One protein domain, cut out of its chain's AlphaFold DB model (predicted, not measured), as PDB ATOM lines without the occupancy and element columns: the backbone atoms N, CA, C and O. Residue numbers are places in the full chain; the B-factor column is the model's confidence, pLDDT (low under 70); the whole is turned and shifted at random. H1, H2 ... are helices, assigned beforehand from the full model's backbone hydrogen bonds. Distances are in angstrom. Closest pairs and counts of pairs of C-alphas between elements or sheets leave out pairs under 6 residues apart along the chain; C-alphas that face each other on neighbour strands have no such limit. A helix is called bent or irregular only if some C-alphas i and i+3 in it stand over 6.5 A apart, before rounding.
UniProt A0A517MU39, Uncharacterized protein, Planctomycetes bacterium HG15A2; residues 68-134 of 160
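Overview. This is residues 68 to 134 of the 160 residues of an uncharacterized protein of Planctomycetes bacterium HG15A2 (UniProt A0A517MU39). Four helices make a small crossed cluster: H1 and H2 pack on each other at a steep angle, joined by a wide loop of residues 88 to 99 at one end, and H3 turns off the end of H2 to pack on H1 as well. The short H4 folds back after H3, on which it packs loosely, and leads into the last printed residues. The printed part has 67 residues with four named helices, H1, H2, H3 and H4 in that order, and no named strand; its class is all helix. It is compact, with a radius of gyration of the C-alphas of 11.2 A, and rounded, spanning 30 by 24 by 23 A.

Along the chain. After residues 68 to 72, H1 holds residues 73 to 87 and is 19.7 A long, from C-alpha 73 at (36.749, -35.610, 33.372). It is irregular, with C-alphas 78 and 81 standing 7.1 A apart. H2 holds residues 100 to 112, 18.5 A from first to last C-alpha, and begins at (42.558, -53.263, 34.020). H3 holds residues 114 to 123 and is 14.0 A long. H4, residues 127 to 132, is 9.5 A long and ends with C-alpha 132 at (56.828, -41.707, 31.186).

Arrangement. H1 and H2 touch, the closest C-alphas being those of Cys 76 and Val 106, 6.0 A apart. They run opposite ways at a steep tilt of 67 degrees, only just short of about perpendicular. H1 also touches H3, closest at the C-alphas of Cys 73 and Cys 116, 6.9 A apart, the same way at a steep tilt of 43 degrees. H2 and H3 touch only at the corner by their link, with residues 109 to 111 of H2 alone; their closest C-alphas, those of Leu 110 and Gly 117, are 4.5 A apart, and their lines are about perpendicular at 73 degrees. H3 and H4 only just touch, with 3 pairs of C-alphas within 8 A, the closest being Glu 121 and Leu 128 at 6.8 A; they run opposite ways at a steep tilt of 51 degrees. H1 and H4 are close but not clearly touching, with the C-alphas of Gln 84 and Leu 127 7.7 A apart. H2 and H4 are near each other. In H2 and H3 every O i to N i+4 pair is within hydrogen-bond range; in H1 it is 6 of 11 and in H4 1 of 2.

Size, cuts and confidence. The C-alphas of Gly 95 and Pro 134 are the two farthest apart, at 31.6 A. The printed part has no cut. The link from H1 to H2 is long, with 12 residues whose C-alphas lie 10 to 18 A from the mean of all C-alphas; the links from H2 to H3 and from H3 to H4 are tight. The mean pLDDT of the printed part is 87.6, and residues 130 to 134 are under 70.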
ATOM      1  N   HIS A  68      38.656 -38.276  26.894       85.88
ATOM      2  CA  HIS A  68      39.946 -38.852  26.553       85.88
ATOM      3  C   HIS A  68      39.986 -40.279  27.087       85.88
ATOM      4  O   HIS A  68      39.562 -40.525  28.214       85.88
ATOM      5  N   GLY A  69      40.433 -41.230  26.259       80.12
ATOM      6  CA  GLY A  69      40.425 -42.648  26.636       80.12
ATOM      7  C   GLY A  69      39.016 -43.217  26.854       80.12
ATOM      8  O   GLY A  69      38.864 -44.195  27.567       80.12
ATOM      9  N   GLY A  70      37.973 -42.597  26.290       90.44
ATOM     10  CA  GLY A  70      36.589 -43.060  26.444       90.44
ATOM     11  C   GLY A  70      35.939 -42.740  27.794       90.44
ATOM     12  O   GLY A  70      34.824 -43.197  28.026       90.44
ATOM     13  N   ILE A  71      36.590 -41.947  28.657       94.19
ATOM     14  CA  ILE A  71      36.011 -41.455  29.916       94.19
ATOM     15  C   ILE A  71      36.022 -39.925  29.977       94.19
ATOM     16  O   ILE A  71      36.919 -39.268  29.433       94.19
ATOM     17  N   SER A  72      35.016 -39.352  30.638       94.56
ATOM     18  CA  SER A  72      34.923 -37.910  30.893       94.56
ATOM     19  C   SER A  72      35.808 -37.470  32.069       94.56
ATOM     20  O   SER A  72      36.240 -38.284  32.887       94.56
ATOM     21  N   CYS A  73      36.043 -36.160  32.206       93.31
ATOM     22  CA  CYS A  73      36.749 -35.610  33.372       93.31
ATOM     23  C   CYS A  73      35.991 -35.907  34.682       93.31
ATOM     24  O   CYS A  73      36.607 -36.200  35.710       93.31
ATOM     25  N   SER A  74      34.655 -35.852  34.637       92.38
ATOM     26  CA  SER A  74      33.764 -36.195  35.752       92.38
ATOM     27  C   SER A  74      33.872 -37.666  36.168       92.38
ATOM     28  O   SER A  74      33.912 -37.944  37.364       92.38
ATOM     29  N   GLN A  75      34.006 -38.590  35.210       93.69
ATOM     30  CA  GLN A  75      34.234 -40.016  35.471       93.69
ATOM     31  C   GLN A  75      35.664 -40.311  35.933       93.69
ATOM     32  O   GLN A  75      35.866 -41.173  36.775       93.69
ATOM     33  N   CYS A  76      36.670 -39.589  35.433       94.50
ATOM     34  CA  CYS A  76      38.072 -39.814  35.797       94.50
ATOM     35  C   CYS A  76      38.368 -39.463  37.269       94.50
ATOM     36  O   CYS A  76      39.060 -40.203  37.964       94.50
ATOM     37  N   ARG A  77      37.812 -38.351  37.769       93.44
ATOM     38  CA  ARG A  77      38.068 -37.822  39.123       93.44
ATOM     39  C   ARG A  77      37.862 -38.804  40.289       93.44
ATOM     40  O   ARG A  77      38.771 -38.872  41.116       93.44
ATOM     41  N   PRO A  78      36.736 -39.532  40.410       94.31
ATOM     42  CA  PRO A  78      36.537 -40.468  41.519       94.31
ATOM     43  C   PRO A  78      37.538 -41.632  41.510       94.31
ATOM     44  O   PRO A  78      37.795 -42.222  42.552       94.31
ATOM     45  N   HIS A  79      38.148 -41.938  40.364       94.75
ATOM     46  CA  HIS A  79      39.077 -43.059  40.215       94.75
ATOM     47  C   HIS A  79      40.542 -42.710  40.513       94.75
ATOM     48  O   HIS A  79      41.378 -43.608  40.557       94.75
ATOM     49  N   LEU A  80      40.877 -41.435  40.746       94.12
ATOM     50  CA  LEU A  80      42.270 -40.999  40.915       94.12
ATOM     51  C   LEU A  80      42.945 -41.585  42.164       94.12
ATOM     52  O   LEU A  80      44.116 -41.956  42.102       94.12
ATOM     53  N   ALA A  81      42.215 -41.706  43.276       93.19
ATOM     54  CA  ALA A  81      42.755 -42.264  44.519       93.19
ATOM     55  C   ALA A  81      43.074 -43.760  44.378       93.19
ATOM     56  O   ALA A  81      44.183 -44.199  44.682       93.19
ATOM     57  N   ALA A  82      42.130 -44.528  43.831       92.88
ATOM     58  CA  ALA A  82      42.316 -45.950  43.569       92.88
ATOM     59  C   ALA A  82      43.426 -46.202  42.530       92.88
ATOM     60  O   ALA A  82      44.246 -47.105  42.706       92.88
ATOM     61  N   TYR A  83      43.523 -45.349  41.503       92.75
ATOM     62  CA  TYR A  83      44.596 -45.404  40.509       92.75
ATOM     63  C   TYR A  83      45.967 -45.202  41.166       92.75
ATOM     64  O   TYR A  83      46.881 -45.999  40.967       92.75
ATOM     65  N   GLN A  84      46.104 -44.191  42.029       93.69
ATOM     66  CA  GLN A  84      47.336 -43.955  42.782       93.69
ATOM     67  C   GLN A  84      47.695 -45.127  43.703       93.69
ATOM     68  O   GLN A  84      48.878 -45.466  43.828       93.69
ATOM     69  N   ALA A  85      46.719 -45.721  44.389       90.81
ATOM     70  CA  ALA A  85      46.964 -46.841  45.290       90.81
ATOM     71  C   ALA A  85      47.507 -48.062  44.530       90.81
ATOM     72  O   ALA A  85      48.509 -48.647  44.950       90.81
ATOM     73  N   GLN A  86      46.935 -48.359  43.357       88.44
ATOM     74  CA  GLN A  86      47.441 -49.400  42.461       88.44
ATOM     75  C   GLN A  86      48.845 -49.090  41.926       88.44
ATOM     76  O   GLN A  86      49.684 -49.988  41.913       88.44
ATOM     77  N   LEU A  87      49.147 -47.837  41.557       87.50
ATOM     78  CA  LEU A  87      50.497 -47.448  41.116       87.50
ATOM     79  C   LEU A  87      51.563 -47.661  42.194       87.50
ATOM     80  O   LEU A  87      52.684 -48.049  41.880       87.50
ATOM     81  N   LYS A  88      51.222 -47.435  43.466       87.19
ATOM     82  CA  LYS A  88      52.136 -47.691  44.590       87.19
ATOM     83  C   LYS A  88      52.198 -49.168  44.998       87.19
ATOM     84  O   LYS A  88      52.940 -49.501  45.917       87.19
ATOM     85  N   GLY A  89      51.411 -50.043  44.367       83.94
ATOM     86  CA  GLY A  89      51.296 -51.450  44.756       83.94
ATOM     87  C   GLY A  89      50.696 -51.651  46.152       83.94
ATOM     88  O   GLY A  89      50.939 -52.685  46.773       83.94
ATOM     89  N   VAL A  90      49.947 -50.671  46.665       84.94
ATOM     90  CA  VAL A  90      49.282 -50.767  47.970       84.94
ATOM     91  C   VAL A  90      48.043 -51.643  47.816       84.94
ATOM     92  O   VAL A  90      47.303 -51.509  46.843       84.94
ATOM     93  N   ALA A  91      47.814 -52.546  48.773       75.31
ATOM     94  CA  ALA A  91      46.605 -53.359  48.804       75.31
ATOM     95  C   ALA A  91      45.379 -52.447  48.963       75.31
ATOM     96  O   ALA A  91      45.225 -51.765  49.975       75.31
ATOM     97  N   VAL A  92      44.535 -52.417  47.935       79.00
ATOM     98  CA  VAL A  92      43.268 -51.685  47.922       79.00
ATOM     99  C   VAL A  92      42.176 -52.636  48.426       79.00
ATOM    100  O   VAL A  92      42.204 -53.809  48.043       79.00
ATOM    101  N   PRO A  93      41.233 -52.190  49.278       79.12
ATOM    102  CA  PRO A  93      40.118 -53.028  49.714       79.12
ATOM    103  C   PRO A  93      39.334 -53.600  48.519       79.12
ATOM    104  O   PRO A  93      39.158 -52.927  47.497       79.12
ATOM    105  N   GLU A  94      38.867 -54.848  48.649       71.94
ATOM    106  CA  GLU A  94      38.008 -55.520  47.664       71.94
ATOM    107  C   GLU A  94      36.744 -54.677  47.433       71.94
ATOM    108  O   GLU A  94      35.831 -54.650  48.252       71.94
ATOM    109  N   GLY A  95      36.719 -53.910  46.346       73.25
ATOM    110  CA  GLY A  95      35.642 -52.963  46.036       73.25
ATOM    111  C   GLY A  95      36.131 -51.662  45.404       73.25
ATOM    112  O   GLY A  95      35.401 -51.049  44.631       73.25
ATOM    113  N   GLU A  96      37.384 -51.281  45.651       80.25
ATOM    114  CA  GLU A  96      38.008 -50.093  45.044       80.25
ATOM    115  C   GLU A  96      39.089 -50.446  44.010       80.25
ATOM    116  O   GLU A  96      39.698 -49.567  43.402       80.25
ATOM    117  N   VAL A  97      39.322 -51.738  43.771       84.88
ATOM    118  CA  VAL A  97      40.244 -52.208  42.735       84.88
ATOM    119  C   VAL A  97      39.679 -51.843  41.362       84.88
ATOM    120  O   VAL A  97      38.633 -52.343  40.947       84.88
ATOM    121  N   LEU A  98      40.389 -50.983  40.631       88.31
ATOM    122  CA  LEU A  98      40.044 -50.679  39.247       88.31
ATOM    123  C   LEU A  98      40.265 -51.903  38.367       88.31
ATOM    124  O   LEU A  98      41.306 -52.561  38.453       88.31
ATOM    125  N   SER A  99      39.313 -52.146  37.466       90.88
ATOM    126  CA  SER A  99      39.508 -53.102  36.383       90.88
ATOM    127  C   SER A  99      40.678 -52.657  35.489       90.88
ATOM    128  O   SER A  99      40.916 -51.454  35.338       90.88
ATOM    129  N   PRO A 100      41.407 -53.597  34.863       88.50
ATOM    130  CA  PRO A 100      42.558 -53.263  34.020       88.50
ATOM    131  C   PRO A 100      42.188 -52.352  32.839       88.50
ATOM    132  O   PRO A 100      42.956 -51.462  32.484       88.50
ATOM    133  N   ASP A 101      40.989 -52.519  32.271       91.12
ATOM    134  CA  ASP A 101      40.461 -51.639  31.222       91.12
ATOM    135  C   ASP A 101      40.248 -50.207  31.738       91.12
ATOM    136  O   ASP A 101      40.686 -49.241  31.113       91.12
ATOM    137  N   LEU A 102      39.635 -50.046  32.915       92.81
ATOM    138  CA  LEU A 102      39.394 -48.727  33.494       92.81
ATOM    139  C   LEU A 102      40.704 -48.038  33.906       92.81
ATOM    140  O   LEU A 102      40.840 -46.830  33.724       92.81
ATOM    141  N   LEU A 103      41.683 -48.802  34.391       92.31
ATOM    142  CA  LEU A 103      43.027 -48.322  34.716       92.31
ATOM    143  C   LEU A 103      43.709 -47.712  33.483       92.31
ATOM    144  O   LEU A 103      44.231 -46.596  33.550       92.31
ATOM    145  N   GLU A 104      43.646 -48.399  32.341       91.56
ATOM    146  CA  GLU A 104      44.210 -47.903  31.083       91.56
ATOM    147  C   GLU A 104      43.464 -46.667  30.565       91.56
ATOM    148  O   GLU A 104      44.088 -45.694  30.133       91.56
ATOM    149  N   LYS A 105      42.131 -46.644  30.678       94.69
ATOM    150  CA  LYS A 105      41.324 -45.467  30.324       94.69
ATOM    151  C   LYS A 105      41.680 -44.248  31.176       94.69
ATOM    152  O   LYS A 105      41.840 -43.157  30.629       94.69
ATOM    153  N   VAL A 106      41.863 -44.423  32.487       94.69
ATOM    154  CA  VAL A 106      42.304 -43.356  33.404       94.69
ATOM    155  C   VAL A 106      43.707 -42.877  33.043       94.69
ATOM    156  O   VAL A 106      43.918 -41.670  32.927       94.69
ATOM    157  N   ARG A 107      44.644 -43.789  32.762       93.88
ATOM    158  CA  ARG A 107      46.002 -43.450  32.303       93.88
ATOM    159  C   ARG A 107      45.986 -42.621  31.015       93.88
ATOM    160  O   ARG A 107      46.611 -41.560  30.934       93.88
ATOM    161  N   LEU A 108      45.244 -43.071  30.003       93.31
ATOM    162  CA  LEU A 108      45.077 -42.358  28.732       93.31
ATOM    163  C   LEU A 108      44.385 -41.003  28.914       93.31
ATOM    164  O   LEU A 108      44.693 -40.048  28.199       93.31
ATOM    165  N   HIS A 109      43.459 -40.898  29.865       95.06
ATOM    166  CA  HIS A 109      42.807 -39.636  30.179       95.06
ATOM    167  C   HIS A 109      43.777 -38.647  30.831       95.06
ATOM    168  O   HIS A 109      43.857 -37.506  30.385       95.06
ATOM    169  N   LEU A 110      44.541 -39.074  31.840       94.19
ATOM    170  CA  LEU A 110      45.511 -38.226  32.544       94.19
ATOM    171  C   LEU A 110      46.626 -37.720  31.624       94.19
ATOM    172  O   LEU A 110      47.044 -36.574  31.748       94.19
ATOM    173  N   THR A 111      47.062 -38.543  30.670       92.12
ATOM    174  CA  THR A 111      48.102 -38.166  29.696       92.12
ATOM    175  C   THR A 111      47.621 -37.167  28.643       92.12
ATOM    176  O   THR A 111      48.402 -36.332  28.199       92.12
ATOM    177  N   LYS A 112      46.349 -37.227  28.232       92.12
ATOM    178  CA  LYS A 112      45.799 -36.335  27.193       92.12
ATOM    179  C   LYS A 112      45.117 -35.088  27.756       92.12
ATOM    180  O   LYS A 112      45.106 -34.045  27.109       92.12
ATOM    181  N   CYS A 113      44.529 -35.180  28.945       93.62
ATOM    182  CA  CYS A 113      43.807 -34.084  29.576       93.62
ATOM    183  C   CYS A 113      44.714 -33.337  30.558       93.62
ATOM    184  O   CYS A 113      44.814 -33.728  31.721       93.62
ATOM    185  N   ALA A 114      45.301 -32.218  30.119       91.75
ATOM    186  CA  ALA A 114      46.190 -31.393  30.947       91.75
ATOM    187  C   ALA A 114      45.577 -31.035  32.313       91.75
ATOM    188  O   ALA A 114      46.215 -31.218  33.338       91.75
ATOM    189  N   LYS A 115      44.292 -30.651  32.356       92.88
ATOM    190  CA  LYS A 115      43.600 -30.306  33.614       92.88
ATOM    191  C   LYS A 115      43.549 -31.463  34.613       92.88
ATOM    192  O   LYS A 115      43.671 -31.247  35.816       92.88
ATOM    193  N   CYS A 116      43.288 -32.680  34.136       94.12
ATOM    194  CA  CYS A 116      43.238 -33.856  35.001       94.12
ATOM    195  C   CYS A 116      44.649 -34.309  35.382       94.12
ATOM    196  O   CYS A 116      44.856 -34.662  36.539       94.12
ATOM    197  N   GLY A 117      45.601 -34.236  34.448       93.50
ATOM    198  CA  GLY A 117      47.016 -34.519  34.682       93.50
ATOM    199  C   GLY A 117      47.632 -33.593  35.732       93.50
ATOM    200  O   GLY A 117      48.113 -34.076  36.748       93.50
ATOM    201  N   GLU A 118      47.523 -32.274  35.561       93.69
ATOM    202  CA  GLU A 118      48.001 -31.267  36.524       93.69
ATOM    203  C   GLU A 118      47.357 -31.439  37.898       93.69
ATOM    204  O   GLU A 118      48.032 -31.369  38.922       93.69
ATOM    205  N   LYS A 119      46.044 -31.701  37.943       94.88
ATOM    206  CA  LYS A 119      45.355 -31.944  39.213       94.88
ATOM    207  C   LYS A 119      45.871 -33.211  39.892       94.88
ATOM    208  O   LYS A 119      46.046 -33.212  41.107       94.88
ATOM    209  N   PHE A 120      46.066 -34.285  39.134       95.69
ATOM    210  CA  PHE A 120      46.607 -35.529  39.667       95.69
ATOM    211  C   PHE A 120      48.034 -35.331  40.177       95.69
ATOM    212  O   PHE A 120      48.313 -35.723  41.301       95.69
ATOM    213  N   GLU A 121      48.887 -34.648  39.415       94.69
ATOM    214  CA  GLU A 121      50.260 -34.321  39.808       94.69
ATOM    215  C   GLU A 121      50.303 -33.430  41.059       94.69
ATOM    216  O   GLU A 121      51.096 -33.660  41.964       94.69
ATOM    217  N   GLY A 122      49.391 -32.460  41.170       95.38
ATOM    218  CA  GLY A 122      49.269 -31.619  42.361       95.38
ATOM    219  C   GLY A 122      48.812 -32.382  43.611       95.38
ATOM    220  O   GLY A 122      49.212 -32.035  44.719       95.38
ATOM    221  N   MET A 123      47.989 -33.424  43.454       94.62
ATOM    222  CA  MET A 123      47.576 -34.295  44.566       94.62
ATOM    223  C   MET A 123      48.628 -35.364  44.889       94.62
ATOM    224  O   MET A 123      48.755 -35.777  46.041       94.62
ATOM    225  N   TYR A 124      49.362 -35.823  43.876       93.62
ATOM    226  CA  TYR A 124      50.241 -36.984  43.930       93.62
ATOM    227  C   TYR A 124      51.532 -36.738  43.122       93.62
ATOM    228  O   TYR A 124      51.720 -37.334  42.058       93.62
ATOM    229  N   PRO A 125      52.436 -35.879  43.617       92.62
ATOM    230  CA  PRO A 125      53.612 -35.455  42.863       92.62
ATOM    231  C   PRO A 125      54.565 -36.621  42.568       92.62
ATOM    232  O   PRO A 125      54.820 -37.471  43.427       92.62
ATOM    233  N   GLY A 126      55.103 -36.650  41.350       86.25
ATOM    234  CA  GLY A 126      56.098 -37.606  40.865       86.25
ATOM    235  C   GLY A 126      55.536 -38.919  40.306       86.25
ATOM    236  O   GLY A 126      56.291 -39.708  39.734       86.25
ATOM    237  N   LEU A 127      54.229 -39.177  40.435       87.12
ATOM    238  CA  LEU A 127      53.623 -40.454  40.028       87.12
ATOM    239  C   LEU A 127      53.379 -40.575  38.522       87.12
ATOM    240  O   LEU A 127      53.481 -41.680  37.989       87.12
ATOM    241  N   LEU A 128      53.097 -39.476  37.818       82.69
ATOM    242  CA  LEU A 128      52.936 -39.516  36.358       82.69
ATOM    243  C   LEU A 128      54.283 -39.611  35.641       82.69
ATOM    244  O   LEU A 128      54.403 -40.304  34.630       82.69
ATOM    245  N   THR A 129      55.313 -38.962  36.186       76.88
ATOM    246  CA  THR A 129      56.666 -38.970  35.618       76.88
ATOM    247  C   THR A 129      57.295 -40.362  35.615       76.88
ATOM    248  O   THR A 129      57.938 -40.718  34.627       76.88
ATOM    249  N   LEU A 130      57.039 -41.182  36.645       65.06
ATOM    250  CA  LEU A 130      57.519 -42.572  36.722       65.06
ATOM    251  C   LEU A 130      57.037 -43.419  35.533       65.06
ATOM    252  O   LEU A 130      57.800 -44.190  34.959       65.06
ATOM    253  N   GLN A 131      55.805 -43.207  35.061       62.69
ATOM    254  CA  GLN A 131      55.280 -43.951  33.910       62.69
ATOM    255  C   GLN A 131      55.811 -43.489  32.549       62.69
ATOM    256  O   GLN A 131      55.731 -44.240  31.578       62.69
ATOM    257  N   SER A 132      56.316 -42.259  32.449       60.75
ATOM    258  CA  SER A 132      56.828 -41.707  31.186       60.75
ATOM    259  C   SER A 132      58.259 -42.150  30.856       60.75
ATOM    260  O   SER A 132      58.729 -41.920  29.741       60.75
ATOM    261  N   SER A 133      58.937 -42.823  31.792       55.44
ATOM    262  CA  SER A 133      60.256 -43.420  31.586       55.44
ATOM    263  C   SER A 133      60.169 -44.606  30.606       55.44
ATOM    264  O   SER A 133      59.534 -45.618  30.923       55.44
ATOM    265  N   PRO A 134      60.842 -44.557  29.438       53.06
ATOM    266  CA  PRO A 134      60.822 -45.640  28.445       53.06
ATOM    267  C   PRO A 134      61.353 -46.988  28.965       53.06
ATOM    268  O   PRO A 134      61.150 -48.016  28.323       53.06
TER     269      PRO A 134